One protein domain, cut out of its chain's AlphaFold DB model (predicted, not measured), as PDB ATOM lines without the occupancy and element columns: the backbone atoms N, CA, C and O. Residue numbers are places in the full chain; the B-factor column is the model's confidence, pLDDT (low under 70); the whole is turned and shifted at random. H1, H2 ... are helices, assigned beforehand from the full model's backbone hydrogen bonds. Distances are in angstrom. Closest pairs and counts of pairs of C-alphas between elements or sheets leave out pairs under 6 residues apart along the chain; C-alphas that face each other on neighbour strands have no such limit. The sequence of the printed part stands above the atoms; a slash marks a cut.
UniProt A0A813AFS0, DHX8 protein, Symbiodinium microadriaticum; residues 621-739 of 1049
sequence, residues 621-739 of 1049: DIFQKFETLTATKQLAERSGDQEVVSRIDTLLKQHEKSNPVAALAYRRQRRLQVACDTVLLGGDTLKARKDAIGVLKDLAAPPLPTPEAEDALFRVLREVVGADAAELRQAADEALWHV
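What this domain is: This is residues 621 to 739 of the 1049 residues of the protein "DHX8 protein" of Symbiodinium microadriaticum (UniProt A0A813AFS0). One long helix, H3, bridges two lobes: at its beginning a helical hairpin of H1 and H2, and at its later half a lobe in which H4 and H5 pack on H3 and H6 packs on H4 and H5, away from H3. H3 to H6 form an up-and-down bundle, each helix running against the one before it. The printed part has 119 residues with six named helices, H1 to H6 in chain order, and no named strand: all helix. It is only just loose, close to compact, with a radius of gyration of the C-alphas of 16.5 A and spans of 45 by 33 by 19 A.

How they stand to each other: H3, residues 660 to 682, touches H4, residues 686 to 700, closest at the C-alphas of Ala 675 and Ala 692, 4.7 A apart; this hairpin has a tilt of 36 degrees, only just steep. With residues 672 to 680 alone, H3 touches H5, residues 707 to 719, closest at C-alphas 672 and 709, 6.4 A. H6, residues 725 to 739, touches H5 in a hairpin, closest at C-alphas 717 and 729, 4.9 A, but is apart from H3. H1, residues 621 to 638, touches H3 with residues 622 to 627 alone, closest at C-alphas 623 and 662, 6.6 A. H1 and H2, residues 642 to 658, touch as a hairpin at a shallow tilt of 21 degrees, closest at C-alphas 633 and 645, 5.5 A. Every O i to N i+4 pair is within hydrogen-bond range in H2, H4, H5 and H6; H1 has 13 of 14, H3 18 of 19.

Where its parts are: H3 is 32.1 A long from C-alpha 660 at (33.455, -4.166, -26.360). H1 measures 26.2 A, H2 24.4 A, H4 21.2 A, H5 18.1 A and H6 20.9 A, ending at C-alpha 739 (40.376, 6.848, -48.776).

The domain as a whole: The farthest C-alphas, Ser 658 and Ala 723, are 46.7 A apart. The printed part has no cut and no long link. Sixteen residues have pLDDT under 70, among them 634 to 639.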
ATOM      1  N   ASP A 621      42.161 -15.581 -26.390       57.38
ATOM      2  CA  ASP A 621      41.059 -16.427 -25.897       57.38
ATOM      3  C   ASP A 621      39.687 -15.760 -26.092       57.38
ATOM      4  O   ASP A 621      38.658 -16.435 -26.192       57.38
ATOM      5  N   ILE A 622      39.655 -14.424 -26.122       61.69
ATOM      6  CA  ILE A 622      38.430 -13.636 -26.307       61.69
ATOM      7  C   ILE A 622      38.024 -13.670 -27.785       61.69
ATOM      8  O   ILE A 622      36.857 -13.896 -28.105       61.69
ATOM      9  N   PHE A 623      38.994 -13.520 -28.690       63.06
ATOM     10  CA  PHE A 623      38.756 -13.525 -30.134       63.06
ATOM     11  C   PHE A 623      38.246 -14.884 -30.638       63.06
ATOM     12  O   PHE A 623      37.209 -14.962 -31.302       63.06
ATOM     13  N   GLN A 624      38.898 -15.970 -30.212       68.06
ATOM     14  CA  GLN A 624      38.516 -17.341 -30.561       68.06
ATOM     15  C   GLN A 624      37.089 -17.685 -30.098       68.06
ATOM     16  O   GLN A 624      36.369 -18.462 -30.731       68.06
ATOM     17  N   LYS A 625      36.638 -17.075 -28.996       72.06
ATOM     18  CA  LYS A 625      35.288 -17.269 -28.467       72.06
ATOM     19  C   LYS A 625      34.218 -16.561 -29.301       72.06
ATOM     20  O   LYS A 625      33.148 -17.141 -29.498       72.06
ATOM     21  N   PHE A 626      34.494 -15.365 -29.830       75.19
ATOM     22  CA  PHE A 626      33.607 -14.705 -30.796       75.19
ATOM     23  C   PHE A 626      33.481 -15.501 -32.095       75.19
ATOM     24  O   PHE A 626      32.365 -15.701 -32.581       75.19
ATOM     25  N   GLU A 627      34.598 -16.009 -32.613       73.06
ATOM     26  CA  GLU A 627      34.644 -16.834 -33.824       73.06
ATOM     27  C   GLU A 627      33.813 -18.115 -33.668       73.06
ATOM     28  O   GLU A 627      32.909 -18.384 -34.463       73.06
ATOM     29  N   THR A 628      34.020 -18.836 -32.563       73.50
ATOM     30  CA  THR A 628      33.298 -20.082 -32.259       73.50
ATOM     31  C   THR A 628      31.788 -19.855 -32.143       73.50
ATOM     32  O   THR A 628      30.999 -20.576 -32.756       73.50
ATOM     33  N   LEU A 629      31.356 -18.845 -31.374       74.94
ATOM     34  CA  LEU A 629      29.930 -18.536 -31.201       74.94
ATOM     35  C   LEU A 629      29.279 -18.140 -32.530       74.94
ATOM     36  O   LEU A 629      28.167 -18.564 -32.834       74.94
ATOM     37  N   THR A 630      29.990 -17.374 -33.348       73.56
ATOM     38  CA  THR A 630      29.504 -16.926 -34.649       73.56
ATOM     39  C   THR A 630      29.353 -18.076 -35.648       73.56
ATOM     40  O   THR A 630      28.324 -18.164 -36.318       73.56
ATOM     41  N   ALA A 631      30.345 -18.966 -35.735       70.38
ATOM     42  CA  ALA A 631      30.284 -20.152 -36.588       70.38
ATOM     43  C   ALA A 631      29.142 -21.085 -36.153       70.38
ATOM     44  O   ALA A 631      28.376 -21.577 -36.983       70.38
ATOM     45  N   THR A 632      28.961 -21.248 -34.837       70.81
ATOM     46  CA  THR A 632      27.862 -22.043 -34.267       70.81
ATOM     47  C   THR A 632      26.497 -21.427 -34.597       70.81
ATOM     48  O   THR A 632      25.569 -22.156 -34.941       70.81
ATOM     49  N   LYS A 633      26.371 -20.089 -34.562       71.75
ATOM     50  CA  LYS A 633      25.141 -19.380 -34.957       71.75
ATOM     51  C   LYS A 633      24.787 -19.641 -36.422       71.75
ATOM     52  O   LYS A 633      23.659 -20.024 -36.705       71.75
ATOM     53  N   GLN A 634      25.744 -19.484 -37.337       68.75
ATOM     54  CA  GLN A 634      25.514 -19.717 -38.771       68.75
ATOM     55  C   GLN A 634      25.095 -21.162 -39.067       68.75
ATOM     56  O   GLN A 634      24.283 -21.411 -39.957       68.75
ATOM     57  N   LEU A 635      25.654 -22.120 -38.324       63.81
ATOM     58  CA  LEU A 635      25.301 -23.529 -38.451       63.81
ATOM     59  C   LEU A 635      23.866 -23.790 -37.965       63.81
ATOM     60  O   LEU A 635      23.117 -24.480 -38.654       63.81
ATOM     61  N   ALA A 636      23.469 -23.167 -36.852       65.88
ATOM     62  CA  ALA A 636      22.111 -23.236 -36.311       65.88
ATOM     63  C   ALA A 636      21.062 -22.544 -37.212       65.88
ATOM     64  O   ALA A 636      19.964 -23.066 -37.396       65.88
ATOM     65  N   GLU A 637      21.407 -21.409 -37.835       65.88
ATOM     66  CA  GLU A 637      20.551 -20.718 -38.814       65.88
ATOM     67  C   GLU A 637      20.295 -21.593 -40.049       65.88
ATOM     68  O   GLU A 637      19.160 -21.710 -40.509       65.88
ATOM     69  N   ARG A 638      21.336 -22.264 -40.560       65.19
ATOM     70  CA  ARG A 638      21.227 -23.176 -41.711       65.19
ATOM     71  C   ARG A 638      20.461 -24.457 -41.394       65.19
ATOM     72  O   ARG A 638      19.831 -25.011 -42.291       65.19
ATOM     73  N   SER A 639      20.511 -24.933 -40.151       69.31
ATOM     74  CA  SER A 639      19.725 -26.086 -39.703       69.31
ATOM     75  C   SER A 639      18.285 -25.731 -39.315       69.31
ATOM     76  O   SER A 639      17.527 -26.630 -38.965       69.31
ATOM     77  N   GLY A 640      17.901 -24.447 -39.371       71.62
ATOM     78  CA  GLY A 640      16.565 -23.973 -39.002       71.62
ATOM     79  C   GLY A 640      16.272 -24.013 -37.496       71.62
ATOM     80  O   GLY A 640      15.113 -23.904 -37.102       71.62
ATOM     81  N   ASP A 641      17.295 -24.163 -36.648       80.94
ATOM     82  CA  ASP A 641      17.143 -24.300 -35.195       80.94
ATOM     83  C   ASP A 641      17.070 -22.917 -34.522       80.94
ATOM     84  O   ASP A 641      18.051 -22.377 -34.006       80.94
ATOM     85  N   GLN A 642      15.879 -22.318 -34.574       78.69
ATOM     86  CA  GLN A 642      15.592 -20.976 -34.050       78.69
ATOM     87  C   GLN A 642      15.890 -20.835 -32.543       78.69
ATOM     88  O   GLN A 642      16.263 -19.751 -32.085       78.69
ATOM     89  N   GLU A 643      15.776 -21.916 -31.763       75.38
ATOM     90  CA  GLU A 643      16.025 -21.895 -30.318       75.38
ATOM     91  C   GLU A 643      17.527 -21.780 -30.017       75.38
ATOM     92  O   GLU A 643      17.953 -20.945 -29.209       75.38
ATOM     93  N   VAL A 644      18.352 -22.554 -30.729       71.44
ATOM     94  CA  VAL A 644      19.815 -22.481 -30.620       71.44
ATOM     95  C   VAL A 644      20.342 -21.142 -31.142       71.44
ATOM     96  O   VAL A 644      21.217 -20.551 -30.503       71.44
ATOM     97  N   VAL A 645      19.774 -20.605 -32.228       67.44
ATOM     98  CA  VAL A 645      20.122 -19.267 -32.744       67.44
ATOM     99  C   VAL A 645      19.859 -18.182 -31.696       67.44
ATOM    100  O   VAL A 645      20.765 -17.409 -31.381       67.44
ATOM    101  N   SER A 646      18.669 -18.165 -31.087       76.25
ATOM    102  CA  SER A 646      18.299 -17.194 -30.042       76.25
ATOM    103  C   SER A 646      19.215 -17.274 -28.810       76.25
ATOM    104  O   SER A 646      19.662 -16.259 -28.254       76.25
ATOM    105  N   ARG A 647      19.578 -18.498 -28.405       76.00
ATOM    106  CA  ARG A 647      20.485 -18.736 -27.277       76.00
ATOM    107  C   ARG A 647      21.911 -18.273 -27.572       76.00
ATOM    108  O   ARG A 647      22.540 -17.657 -26.709       76.00
ATOM    109  N   ILE A 648      22.416 -18.524 -28.778       74.88
ATOM    110  CA  ILE A 648      23.740 -18.054 -29.201       74.88
ATOM    111  C   ILE A 648      23.756 -16.532 -29.352       74.88
ATOM    112  O   ILE A 648      24.724 -15.906 -28.931       74.88
ATOM    113  N   ASP A 649      22.681 -15.917 -29.849       77.56
ATOM    114  CA  ASP A 649      22.559 -14.456 -29.914       77.56
ATOM    115  C   ASP A 649      22.610 -13.802 -28.536       77.56
ATOM    116  O   ASP A 649      23.256 -12.768 -28.345       77.56
ATOM    117  N   THR A 650      21.981 -14.431 -27.546       81.00
ATOM    118  CA  THR A 650      22.048 -13.971 -26.157       81.00
ATOM    119  C   THR A 650      23.477 -14.066 -25.612       81.00
ATOM    120  O   THR A 650      23.959 -13.129 -24.971       81.00
ATOM    121  N   LEU A 651      24.193 -15.156 -25.912       78.81
ATOM    122  CA  LEU A 651      25.590 -15.349 -25.507       78.81
ATOM    123  C   LEU A 651      26.551 -14.387 -26.216       78.81
ATOM    124  O   LEU A 651      27.457 -13.863 -25.569       78.81
ATOM    125  N   LEU A 652      26.339 -14.116 -27.507       76.81
ATOM    126  CA  LEU A 652      27.093 -13.114 -28.259       76.81
ATOM    127  C   LEU A 652      26.889 -11.733 -27.635       76.81
ATOM    128  O   LEU A 652      27.873 -11.121 -27.239       76.81
ATOM    129  N   LYS A 653      25.646 -11.292 -27.404       82.44
ATOM    130  CA  LYS A 653      25.358  -9.996 -26.757       82.44
ATOM    131  C   LYS A 653      25.998  -9.866 -25.370       82.44
ATOM    132  O   LYS A 653      26.546  -8.817 -25.034       82.44
ATOM    133  N   GLN A 654      25.965 -10.925 -24.559       79.69
ATOM    134  CA  GLN A 654      26.631 -10.943 -23.251       79.69
ATOM    135  C   GLN A 654      28.161 -10.870 -23.379       79.69
ATOM    136  O   GLN A 654      28.828 -10.198 -22.584       79.69
ATOM    137  N   HIS A 655      28.734 -11.543 -24.378       78.25
ATOM    138  CA  HIS A 655      30.175 -11.536 -24.592       78.25
ATOM    139  C   HIS A 655      30.679 -10.207 -25.171       78.25
ATOM    140  O   HIS A 655      31.714  -9.706 -24.736       78.25
ATOM    141  N   GLU A 656      29.899  -9.589 -26.060       81.75
ATOM    142  CA  GLU A 656      30.135  -8.244 -26.590       81.75
ATOM    143  C   GLU A 656      30.075  -7.192 -25.481       81.75
ATOM    144  O   GLU A 656      30.990  -6.382 -25.356       81.75
ATOM    145  N   LYS A 657      29.062  -7.257 -24.604       81.75
ATOM    146  CA  LYS A 657      28.936  -6.334 -23.464       81.75
ATOM    147  C   LYS A 657      30.107  -6.448 -22.482       81.75
ATOM    148  O   LYS A 657      30.456  -5.467 -21.836       81.75
ATOM    149  N   SER A 658      30.706  -7.634 -22.361       78.81
ATOM    150  CA  SER A 658      31.857  -7.858 -21.479       78.81
ATOM    151  C   SER A 658      33.207  -7.522 -22.120       78.81
ATOM    152  O   SER A 658      34.165  -7.334 -21.380       78.81
ATOM    153  N   ASN A 659      33.302  -7.443 -23.456       78.25
ATOM    154  CA  ASN A 659      34.554  -7.176 -24.179       78.25
ATOM    155  C   ASN A 659      34.303  -6.297 -25.428       78.25
ATOM    156  O   ASN A 659      34.452  -6.777 -26.556       78.25
ATOM    157  N   PRO A 660      33.924  -5.016 -25.259       74.44
ATOM    158  CA  PRO A 660      33.455  -4.166 -26.360       74.44
ATOM    159  C   PRO A 660      34.527  -3.875 -27.424       74.44
ATOM    160  O   PRO A 660      34.218  -3.863 -28.613       74.44
ATOM    161  N   VAL A 661      35.793  -3.710 -27.024       71.94
ATOM    162  CA  VAL A 661      36.917  -3.452 -27.948       71.94
ATOM    163  C   VAL A 661      37.223  -4.682 -28.809       71.94
ATOM    164  O   VAL A 661      37.315  -4.579 -30.030       71.94
ATOM    165  N   ALA A 662      37.298  -5.867 -28.194       71.75
ATOM    166  CA  ALA A 662      37.524  -7.125 -28.909       71.75
ATOM    167  C   ALA A 662      36.351  -7.478 -29.841       71.75
ATOM    168  O   ALA A 662      36.565  -7.968 -30.947       71.75
ATOM    169  N   ALA A 663      35.115  -7.178 -29.426       75.31
ATOM    170  CA  ALA A 663      33.931  -7.329 -30.269       75.31
ATOM    171  C   ALA A 663      33.983  -6.419 -31.507       75.31
ATOM    172  O   ALA A 663      33.660  -6.861 -32.613       75.31
ATOM    173  N   LEU A 664      34.411  -5.163 -31.341       77.75
ATOM    174  CA  LEU A 664      34.586  -4.225 -32.448       77.75
ATOM    175  C   LEU A 664      35.670  -4.712 -33.422       77.75
ATOM    176  O   LEU A 664      35.410  -4.786 -34.623       77.75
ATOM    177  N   ALA A 665      36.838  -5.113 -32.912       74.50
ATOM    178  CA  ALA A 665      37.932  -5.661 -33.718       74.50
ATOM    179  C   ALA A 665      37.500  -6.914 -34.503       74.50
ATOM    180  O   ALA A 665      37.719  -7.003 -35.711       74.50
ATOM    181  N   TYR A 666      36.786  -7.836 -33.850       79.69
ATOM    182  CA  TYR A 666      36.257  -9.046 -34.481       79.69
ATOM    183  C   TYR A 666      35.261  -8.742 -35.608       79.69
ATOM    184  O   TYR A 666      35.370  -9.290 -36.707       79.69
ATOM    185  N   ARG A 667      34.303  -7.832 -35.377       80.75
ATOM    186  CA  ARG A 667      33.333  -7.426 -36.409       80.75
ATOM    187  C   ARG A 667      34.024  -6.812 -37.623       80.75
ATOM    188  O   ARG A 667      33.621  -7.099 -38.749       80.75
ATOM    189  N   ARG A 668      35.058  -5.997 -37.407       82.19
ATOM    190  CA  ARG A 668      35.843  -5.390 -38.489       82.19
ATOM    191  C   ARG A 668      36.599  -6.435 -39.301       82.19
ATOM    192  O   ARG A 668      36.440  -6.460 -40.518       82.19
ATOM    193  N   GLN A 669      37.322  -7.343 -38.643       82.38
ATOM    194  CA  GLN A 669      38.044  -8.424 -39.321       82.38
ATOM    195  C   GLN A 669      37.096  -9.331 -40.120       82.38
ATOM    196  O   GLN A 669      37.391  -9.703 -41.252       82.38
ATOM    197  N   ARG A 670      35.911  -9.631 -39.576       82.75
ATOM    198  CA  ARG A 670      34.903 -10.423 -40.287       82.75
ATOM    199  C   ARG A 670      34.318  -9.686 -41.494       82.75
ATOM    200  O   ARG A 670      34.137 -10.301 -42.540       82.75
ATOM    201  N   ARG A 671      34.023  -8.384 -41.369       85.94
ATOM    202  CA  ARG A 671      33.559  -7.556 -42.500       85.94
ATOM    203  C   ARG A 671      34.604  -7.509 -43.613       85.94
ATOM    204  O   ARG A 671      34.231  -7.673 -44.769       85.94
ATOM    205  N   LEU A 672      35.880  -7.350 -43.256       86.19
ATOM    206  CA  LEU A 672      37.002  -7.396 -44.192       86.19
ATOM    207  C   LEU A 672      37.049  -8.737 -44.933       86.19
ATOM    208  O   LEU A 672      37.027  -8.754 -46.159       86.19
ATOM    209  N   GLN A 673      37.050  -9.855 -44.200       84.19
ATOM    210  CA  GLN A 673      37.135 -11.192 -44.791       84.19
ATOM    211  C   GLN A 673      35.980 -11.467 -45.763       84.19
ATOM    212  O   GLN A 673      36.214 -11.858 -46.903       84.19
ATOM    213  N   VAL A 674      34.740 -11.192 -45.344       84.88
ATOM    214  CA  VAL A 674      33.551 -11.381 -46.191       84.88
ATOM    215  C   VAL A 674      33.617 -10.504 -47.442       84.88
ATOM    216  O   VAL A 674      33.291 -10.976 -48.532       84.88
ATOM    217  N   ALA A 675      34.049  -9.248 -47.316       85.88
ATOM    218  CA  ALA A 675      34.193  -8.355 -48.459       85.88
ATOM    219  C   ALA A 675      35.283  -8.846 -49.429       85.88
ATOM    220  O   ALA A 675      35.028  -8.927 -50.632       85.88
ATOM    221  N   CYS A 676      36.453  -9.258 -48.928       84.75
ATOM    222  CA  CYS A 676      37.525  -9.828 -49.750       84.75
ATOM    223  C   CYS A 676      37.064 -11.073 -50.518       84.75
ATOM    224  O   CYS A 676      37.268 -11.154 -51.732       84.75
ATOM    225  N   ASP A 677      36.411 -12.013 -49.832       82.75
ATOM    226  CA  ASP A 677      35.911 -13.246 -50.442       82.75
ATOM    227  C   ASP A 677      34.855 -12.938 -51.512       82.75
ATOM    228  O   ASP A 677      34.913 -13.467 -52.621       82.75
ATOM    229  N   THR A 678      33.938 -12.007 -51.232       83.62
ATOM    230  CA  THR A 678      32.886 -11.614 -52.182       83.62
ATOM    231  C   THR A 678      33.468 -10.989 -53.454       83.62
ATOM    232  O   THR A 678      33.034 -11.318 -54.562       83.62
ATOM    233  N   VAL A 679      34.467 -10.107 -53.326       80.81
ATOM    234  CA  VAL A 679      35.058  -9.413 -54.481       80.81
ATOM    235  C   VAL A 679      35.966 -10.332 -55.298       80.81
ATOM    236  O   VAL A 679      35.911 -10.276 -56.529       80.81
ATOM    237  N   LEU A 680      36.781 -11.174 -54.655       70.62
ATOM    238  CA  LEU A 680      37.837 -11.944 -55.324       70.62
ATOM    239  C   LEU A 680      37.429 -13.374 -55.705       70.62
ATOM    240  O   LEU A 680      37.915 -13.884 -56.713       70.62
ATOM    241  N   LEU A 681      36.548 -14.022 -54.935       66.00
ATOM    242  CA  LEU A 681      36.172 -15.433 -55.124       66.00
ATOM    243  C   LEU A 681      34.793 -15.619 -55.782       66.00
ATOM    244  O   LEU A 681      34.456 -16.736 -56.168       66.00
ATOM    245  N   GLY A 682      34.051 -14.523 -55.987       57.22
ATOM    246  CA  GLY A 682      32.810 -14.474 -56.760       57.22
ATOM    247  C   GLY A 682      31.550 -14.615 -55.905       57.22
ATOM    248  O   GLY A 682      31.151 -15.720 -55.554       57.22
ATOM    249  N   GLY A 683      30.900 -13.484 -55.611       51.41
ATOM    250  CA  GLY A 683      29.495 -13.431 -55.186       51.41
ATOM    251  C   GLY A 683      28.529 -13.357 -56.378       51.41
ATOM    252  O   GLY A 683      28.903 -12.899 -57.456       51.41
ATOM    253  N   ASP A 684      27.278 -13.768 -56.164       64.56
ATOM    254  CA  ASP A 684      26.272 -14.064 -57.202       64.56
ATOM    255  C   ASP A 684      25.802 -12.885 -58.098       64.56
ATOM    256  O   ASP A 684      24.964 -13.099 -58.967       64.56
ATOM    257  N   THR A 685      26.327 -11.654 -57.974       82.25
ATOM    258  CA  THR A 685      26.060 -10.533 -58.915       82.25
ATOM    259  C   THR A 685      27.149  -9.442 -58.884       82.25
ATOM    260  O   THR A 685      27.791  -9.217 -57.857       82.25
ATOM    261  N   LEU A 686      27.301  -8.678 -59.977       85.81
ATOM    262  CA  LEU A 686      28.160  -7.479 -60.061       85.81
ATOM    263  C   LEU A 686      27.852  -6.436 -58.974       85.81
ATOM    264  O   LEU A 686      28.765  -5.852 -58.390       85.81
ATOM    265  N   LYS A 687      26.565  -6.241 -58.659       87.06
ATOM    266  CA  LYS A 687      26.116  -5.323 -57.605       87.06
ATOM    267  C   LYS A 687      26.695  -5.709 -56.242       87.06
ATOM    268  O   LYS A 687      27.327  -4.876 -55.606       87.06
ATOM    269  N   ALA A 688      26.587  -6.980 -55.852       85.12
ATOM    270  CA  ALA A 688      27.133  -7.465 -54.582       85.12
ATOM    271  C   ALA A 688      28.660  -7.282 -54.484       85.12
ATOM    272  O   ALA A 688      29.192  -7.003 -53.412       85.12
ATOM    273  N   ARG A 689      29.375  -7.403 -55.611       88.69
ATOM    274  CA  ARG A 689      30.824  -7.166 -55.667       88.69
ATOM    275  C   ARG A 689      31.170  -5.680 -55.527       88.69
ATOM    276  O   ARG A 689      32.118  -5.364 -54.814       88.69
ATOM    277  N   LYS A 690      30.398  -4.769 -56.133       90.44
ATOM    278  CA  LYS A 690      30.554  -3.316 -55.923       90.44
ATOM    279  C   LYS A 690      30.229  -2.913 -54.481       90.44
ATOM    280  O   LYS A 690      30.995  -2.168 -53.880       90.44
ATOM    281  N   ASP A 691      29.172  -3.473 -53.897       90.62
ATOM    282  CA  ASP A 691      28.811  -3.233 -52.494       90.62
ATOM    283  C   ASP A 691      29.938  -3.686 -51.548       90.62
ATOM    284  O   ASP A 691      30.291  -2.985 -50.600       90.62
ATOM    285  N   ALA A 692      30.573  -4.827 -51.836       90.69
ATOM    286  CA  ALA A 692      31.718  -5.313 -51.074       90.69
ATOM    287  C   ALA A 692      32.967  -4.417 -51.219       90.69
ATOM    288  O   ALA A 692      33.667  -4.209 -50.229       90.69
ATOM    289  N   ILE A 693      33.218  -3.823 -52.394       93.75
ATOM    290  CA  ILE A 693      34.241  -2.769 -52.555       93.75
ATOM    291  C   ILE A 693      33.898  -1.550 -51.686       93.75
ATOM    292  O   ILE A 693      34.783  -1.014 -51.022       93.75
ATOM    293  N   GLY A 694      32.620  -1.163 -51.610       94.00
ATOM    294  CA  GLY A 694      32.147  -0.123 -50.692       94.00
ATOM    295  C   GLY A 694      32.472  -0.433 -49.227       94.00
ATOM    296  O   GLY A 694      32.978   0.424 -48.511       94.00
ATOM    297  N   VAL A 695      32.298  -1.688 -48.798       92.19
ATOM    298  CA  VAL A 695      32.690  -2.120 -47.445       92.19
ATOM    299  C   VAL A 695      34.204  -2.020 -47.222       92.19
ATOM    300  O   VAL A 695      34.621  -1.622 -46.137       92.19
ATOM    301  N   LEU A 696      35.028  -2.371 -48.216       94.06
ATOM    302  CA  LEU A 696      36.487  -2.221 -48.123       94.06
ATOM    303  C   LEU A 696      36.895  -0.747 -48.022       94.06
ATOM    304  O   LEU A 696      37.727  -0.416 -47.181       94.06
ATOM    305  N   LYS A 697      36.268   0.133 -48.812       94.81
ATOM    306  CA  LYS A 697      36.456   1.588 -48.743       94.81
ATOM    307  C   LYS A 697      36.192   2.117 -47.333       94.81
ATOM    308  O   LYS A 697      37.042   2.792 -46.766       94.81
ATOM    309  N   ASP A 698      35.047   1.765 -46.750       91.38
ATOM    310  CA  ASP A 698      34.658   2.237 -45.415       91.38
ATOM    311  C   ASP A 698      35.596   1.718 -44.312       91.38
ATOM    312  O   ASP A 698      35.793   2.380 -43.298       91.38
ATOM    313  N   LEU A 699      36.167   0.519 -44.479       90.00
ATOM    314  CA  LEU A 699      37.128  -0.053 -43.529       90.00
ATOM    315  C   LEU A 699      38.531   0.546 -43.664       90.00
ATOM    316  O   LEU A 699      39.269   0.564 -42.678       90.00
ATOM    317  N   ALA A 700      38.903   0.984 -44.866       89.94
ATOM    318  CA  ALA A 700      40.175   1.636 -45.154       89.94
ATOM    319  C   ALA A 700      40.167   3.130 -44.781       89.94
ATOM    320  O   ALA A 700      41.228   3.693 -44.535       89.94
ATOM    321  N   ALA A 701      38.991   3.760 -44.705       86.56
ATOM    322  CA  ALA A 701      38.846   5.166 -44.352       86.56
ATOM    323  C   ALA A 701      39.077   5.445 -42.842       86.56
ATOM    324  O   ALA A 701      38.822   4.576 -41.996       86.56
ATOM    325  N   PRO A 702      39.548   6.656 -42.487       80.06
ATOM    326  CA  PRO A 702      39.657   7.119 -41.098       80.06
ATOM    327  C   PRO A 702      38.263   7.251 -40.418       80.06
ATOM    328  O   PRO A 702      37.251   7.253 -41.128       80.06
ATOM    329  N   PRO A 703      38.139   7.229 -39.063       68.88
ATOM    330  CA  PRO A 703      39.170   7.483 -38.035       68.88
ATOM    331  C   PRO A 703      39.976   6.282 -37.549       68.88
ATOM    332  O   PRO A 703      40.892   6.390 -36.737       68.88
ATOM    333  N   LEU A 704      39.611   5.083 -37.983       73.25
ATOM    334  CA  LEU A 704      40.307   3.865 -37.589       73.25
ATOM    335  C   LEU A 704      40.558   3.072 -38.865       73.25
ATOM    336  O   LEU A 704      39.780   2.162 -39.128       73.25
ATOM    337  N   PRO A 705      41.563   3.413 -39.679       81.69
ATOM    338  CA  PRO A 705      41.815   2.714 -40.931       81.69
ATOM    339  C   PRO A 705      42.282   1.274 -40.670       81.69
ATOM    340  O   PRO A 705      42.994   0.986 -39.707       81.69
ATOM    341  N   THR A 706      41.853   0.338 -41.514       85.94
ATOM    342  CA  THR A 706      42.338  -1.050 -41.545       85.94
ATOM    343  C   THR A 706      43.239  -1.221 -42.772       85.94
ATOM    344  O   THR A 706      42.700  -1.307 -43.878       85.94
ATOM    345  N   PRO A 707      44.577  -1.273 -42.617       85.06
ATOM    346  CA  PRO A 707      45.519  -1.347 -43.743       85.06
ATOM    347  C   PRO A 707      45.238  -2.511 -44.701       85.06
ATOM    348  O   PRO A 707      45.363  -2.388 -45.918       85.06
ATOM    349  N   GLU A 708      44.761  -3.634 -44.168       87.56
ATOM    350  CA  GLU A 708      44.427  -4.821 -44.949       87.56
ATOM    351  C   GLU A 708      43.250  -4.589 -45.916       87.56
ATOM    352  O   GLU A 708      43.132  -5.282 -46.931       87.56
ATOM    353  N   ALA A 709      42.370  -3.622 -45.627       89.38
ATOM    354  CA  ALA A 709      41.266  -3.244 -46.507       89.38
ATOM    355  C   ALA A 709      41.760  -2.458 -47.730       89.38
ATOM    356  O   ALA A 709      41.321  -2.727 -48.851       89.38
ATOM    357  N   GLU A 710      42.717  -1.550 -47.536       90.62
ATOM    358  CA  GLU A 710      43.386  -0.832 -48.626       90.62
ATOM    359  C   GLU A 710      44.194  -1.806 -49.503       90.62
ATOM    360  O   GLU A 710      44.096  -1.790 -50.734       90.62
ATOM    361  N   ASP A 711      44.906  -2.749 -48.879       91.31
ATOM    362  CA  ASP A 711      45.589  -3.836 -49.586       91.31
ATOM    363  C   ASP A 711      44.637  -4.664 -50.447       91.31
ATOM    364  O   ASP A 711      44.966  -5.005 -51.590       91.31
ATOM    365  N   ALA A 712      43.448  -4.972 -49.926       90.75
ATOM    366  CA  ALA A 712      42.425  -5.676 -50.677       90.75
ATOM    367  C   ALA A 712      41.977  -4.878 -51.910       90.75
ATOM    368  O   ALA A 712      41.919  -5.465 -52.989       90.75
ATOM    369  N   LEU A 713      41.748  -3.562 -51.803       93.88
ATOM    370  CA  LEU A 713      41.391  -2.698 -52.943       93.88
ATOM    371  C   LEU A 713      42.460  -2.731 -54.047       93.88
ATOM    372  O   LEU A 713      42.147  -2.928 -55.223       93.88
ATOM    373  N   PHE A 714      43.740  -2.664 -53.688       93.88
ATOM    374  CA  PHE A 714      44.815  -2.818 -54.670       93.88
ATOM    375  C   PHE A 714      44.904  -4.219 -55.289       93.88
ATOM    376  O   PHE A 714      45.367  -4.380 -56.424       93.88
ATOM    377  N   ARG A 715      44.513  -5.264 -54.556       91.00
ATOM    378  CA  ARG A 715      44.380  -6.605 -55.139       91.00
ATOM    379  C   ARG A 715      43.241  -6.641 -56.149       91.00
ATOM    380  O   ARG A 715      43.426  -7.247 -57.197       91.00
ATOM    381  N   VAL A 716      42.134  -5.927 -55.916       90.62
ATOM    382  CA  VAL A 716      41.056  -5.782 -56.913       90.62
ATOM    383  C   VAL A 716      41.592  -5.189 -58.220       90.62
ATOM    384  O   VAL A 716      41.338  -5.747 -59.289       90.62
ATOM    385  N   LEU A 717      42.398  -4.121 -58.139       90.00
ATOM    386  CA  LEU A 717      43.005  -3.477 -59.312       90.00
ATOM    387  C   LEU A 717      43.856  -4.434 -60.167       90.00
ATOM    388  O   LEU A 717      43.871  -4.316 -61.393       90.00
ATOM    389  N   ARG A 718      44.551  -5.389 -59.533       88.00
ATOM    390  CA  ARG A 718      45.523  -6.282 -60.193       88.00
ATOM    391  C   ARG A 718      44.967  -7.655 -60.563       88.00
ATOM    392  O   ARG A 718      45.293  -8.176 -61.625       88.00
ATOM    393  N   GLU A 719      44.171  -8.257 -59.686       86.56
ATOM    394  CA  GLU A 719      43.833  -9.687 -59.729       86.56
ATOM    395  C   GLU A 719      42.460  -9.970 -60.356       86.56
ATOM    396  O   GLU A 719      42.203 -11.105 -60.753       86.56
ATOM    397  N   VAL A 720      41.561  -8.983 -60.470       84.50
ATOM    398  CA  VAL A 720      40.213  -9.239 -61.005       84.50
ATOM    399  C   VAL A 720      40.250  -9.517 -62.507       84.50
ATOM    400  O   VAL A 720      40.787  -8.735 -63.296       84.50
ATOM    401  N   VAL A 721      39.610 -10.623 -62.896       76.44
ATOM    402  CA  VAL A 721      39.443 -11.107 -64.274       76.44
ATOM    403  C   VAL A 721      37.949 -11.351 -64.542       76.44
ATOM    404  O   VAL A 721      37.196 -11.659 -63.619       76.44
ATOM    405  N   GLY A 722      37.510 -11.216 -65.795       79.50
ATOM    406  CA  GLY A 722      36.126 -11.456 -66.225       79.50
ATOM    407  C   GLY A 722      35.507 -10.259 -66.952       79.50
ATOM    408  O   GLY A 722      36.146  -9.218 -67.078       79.50
ATOM    409  N   ALA A 723      34.267 -10.413 -67.429       78.06
ATOM    410  CA  ALA A 723      33.544  -9.361 -68.158       78.06
ATOM    411  C   ALA A 723      33.374  -8.078 -67.319       78.06
ATOM    412  O   ALA A 723      33.578  -6.980 -67.823       78.06
ATOM    413  N   ASP A 724      33.133  -8.234 -66.016       83.81
ATOM    414  CA  ASP A 724      32.926  -7.122 -65.079       83.81
ATOM    415  C   ASP A 724      34.230  -6.479 -64.566       83.81
ATOM    416  O   ASP A 724      34.205  -5.576 -63.727       83.81
ATOM    417  N   ALA A 725      35.400  -6.962 -65.003       85.69
ATOM    418  CA  ALA A 725      36.678  -6.558 -64.418       85.69
ATOM    419  C   ALA A 725      36.959  -5.058 -64.570       85.69
ATOM    420  O   ALA A 725      37.512  -4.453 -63.656       85.69
ATOM    421  N   ALA A 726      36.567  -4.453 -65.693       86.62
ATOM    422  CA  ALA A 726      36.766  -3.025 -65.920       86.62
ATOM    423  C   ALA A 726      36.010  -2.176 -64.886       86.62
ATOM    424  O   ALA A 726      36.591  -1.275 -64.285       86.62
ATOM    425  N   GLU A 727      34.748  -2.513 -64.621       90.38
ATOM    426  CA  GLU A 727      33.901  -1.774 -63.684       90.38
ATOM    427  C   GLU A 727      34.331  -1.952 -62.228       90.38
ATOM    428  O   GLU A 727      34.239  -1.024 -61.429       90.38
ATOM    429  N   LEU A 728      34.807  -3.145 -61.864       90.69
ATOM    430  CA  LEU A 728      35.297  -3.412 -60.512       90.69
ATOM    431  C   LEU A 728      36.640  -2.736 -60.243       90.69
ATOM    432  O   LEU A 728      36.866  -2.258 -59.135       90.69
ATOM    433  N   ARG A 729      37.517  -2.658 -61.253       92.00
ATOM    434  CA  ARG A 729      38.757  -1.877 -61.156       92.00
ATOM    435  C   ARG A 729      38.451  -0.392 -61.004       92.00
ATOM    436  O   ARG A 729      39.048   0.237 -60.147       92.00
ATOM    437  N   GLN A 730      37.488   0.132 -61.765       92.12
ATOM    438  CA  GLN A 730      37.040   1.515 -61.611       92.12
ATOM    439  C   GLN A 730      36.488   1.780 -60.200       92.12
ATOM    440  O   GLN A 730      36.895   2.737 -59.556       92.12
ATOM    441  N   ALA A 731      35.630   0.902 -59.677       93.81
ATOM    442  CA  ALA A 731      35.101   1.059 -58.322       93.81
ATOM    443  C   ALA A 731      36.201   1.010 -57.241       93.81
ATOM    444  O   ALA A 731      36.114   1.713 -56.238       93.81
ATOM    445  N   ALA A 732      37.238   0.184 -57.427       94.06
ATOM    446  CA  ALA A 732      38.377   0.124 -56.511       94.06
ATOM    447  C   ALA A 732      39.298   1.352 -56.617       94.06
ATOM    448  O   ALA A 732      39.811   1.802 -55.596       94.06
ATOM    449  N   ASP A 733      39.483   1.897 -57.822       93.94
ATOM    450  CA  ASP A 733      40.205   3.152 -58.073       93.94
ATOM    451  C   ASP A 733      39.514   4.327 -57.360       93.94
ATOM    452  O   ASP A 733      40.122   5.000 -56.529       93.94
ATOM    453  N   GLU A 734      38.202   4.488 -57.567       94.62
ATOM    454  CA  GLU A 734      37.379   5.493 -56.878       94.62
ATOM    455  C   GLU A 734      37.421   5.327 -55.347       94.62
ATOM    456  O   GLU A 734      37.487   6.312 -54.607       94.62
ATOM    457  N   ALA A 735      37.425   4.085 -54.853       95.25
ATOM    458  CA  ALA A 735      37.531   3.797 -53.426       95.25
ATOM    459  C   ALA A 735      38.889   4.206 -52.834       95.25
ATOM    460  O   ALA A 735      38.915   4.797 -51.758       95.25
ATOM    461  N   LEU A 736      40.003   3.918 -53.514       94.94
ATOM    462  CA  LEU A 736      41.343   4.300 -53.054       94.94
ATOM    463  C   LEU A 736      41.508   5.820 -53.022       94.94
ATOM    464  O   LEU A 736      41.949   6.361 -52.009       94.94
ATOM    465  N   TRP A 737      41.065   6.518 -54.072       93.38
ATOM    466  CA  TRP A 737      41.052   7.980 -54.072       93.38
ATOM    467  C   TRP A 737      40.212   8.541 -52.933       93.38
ATOM    468  O   TRP A 737      40.662   9.451 -52.241       93.38
ATOM    469  N   HIS A 738      39.026   7.981 -52.695       92.44
ATOM    470  CA  HIS A 738      38.198   8.393 -51.569       92.44
ATOM    471  C   HIS A 738      38.923   8.202 -50.234       92.44
ATOM    472  O   HIS A 738      38.834   9.076 -49.386       92.44
ATOM    473  N   VAL A 739      39.627   7.089 -50.022       91.44
ATOM    474  CA  VAL A 739      40.376   6.848 -48.776       91.44
ATOM    475  C   VAL A 739      41.472   7.898 -48.579       91.44
ATOM    476  O   VAL A 739      41.581   8.447 -47.489       91.44
TER     477      VAL A 739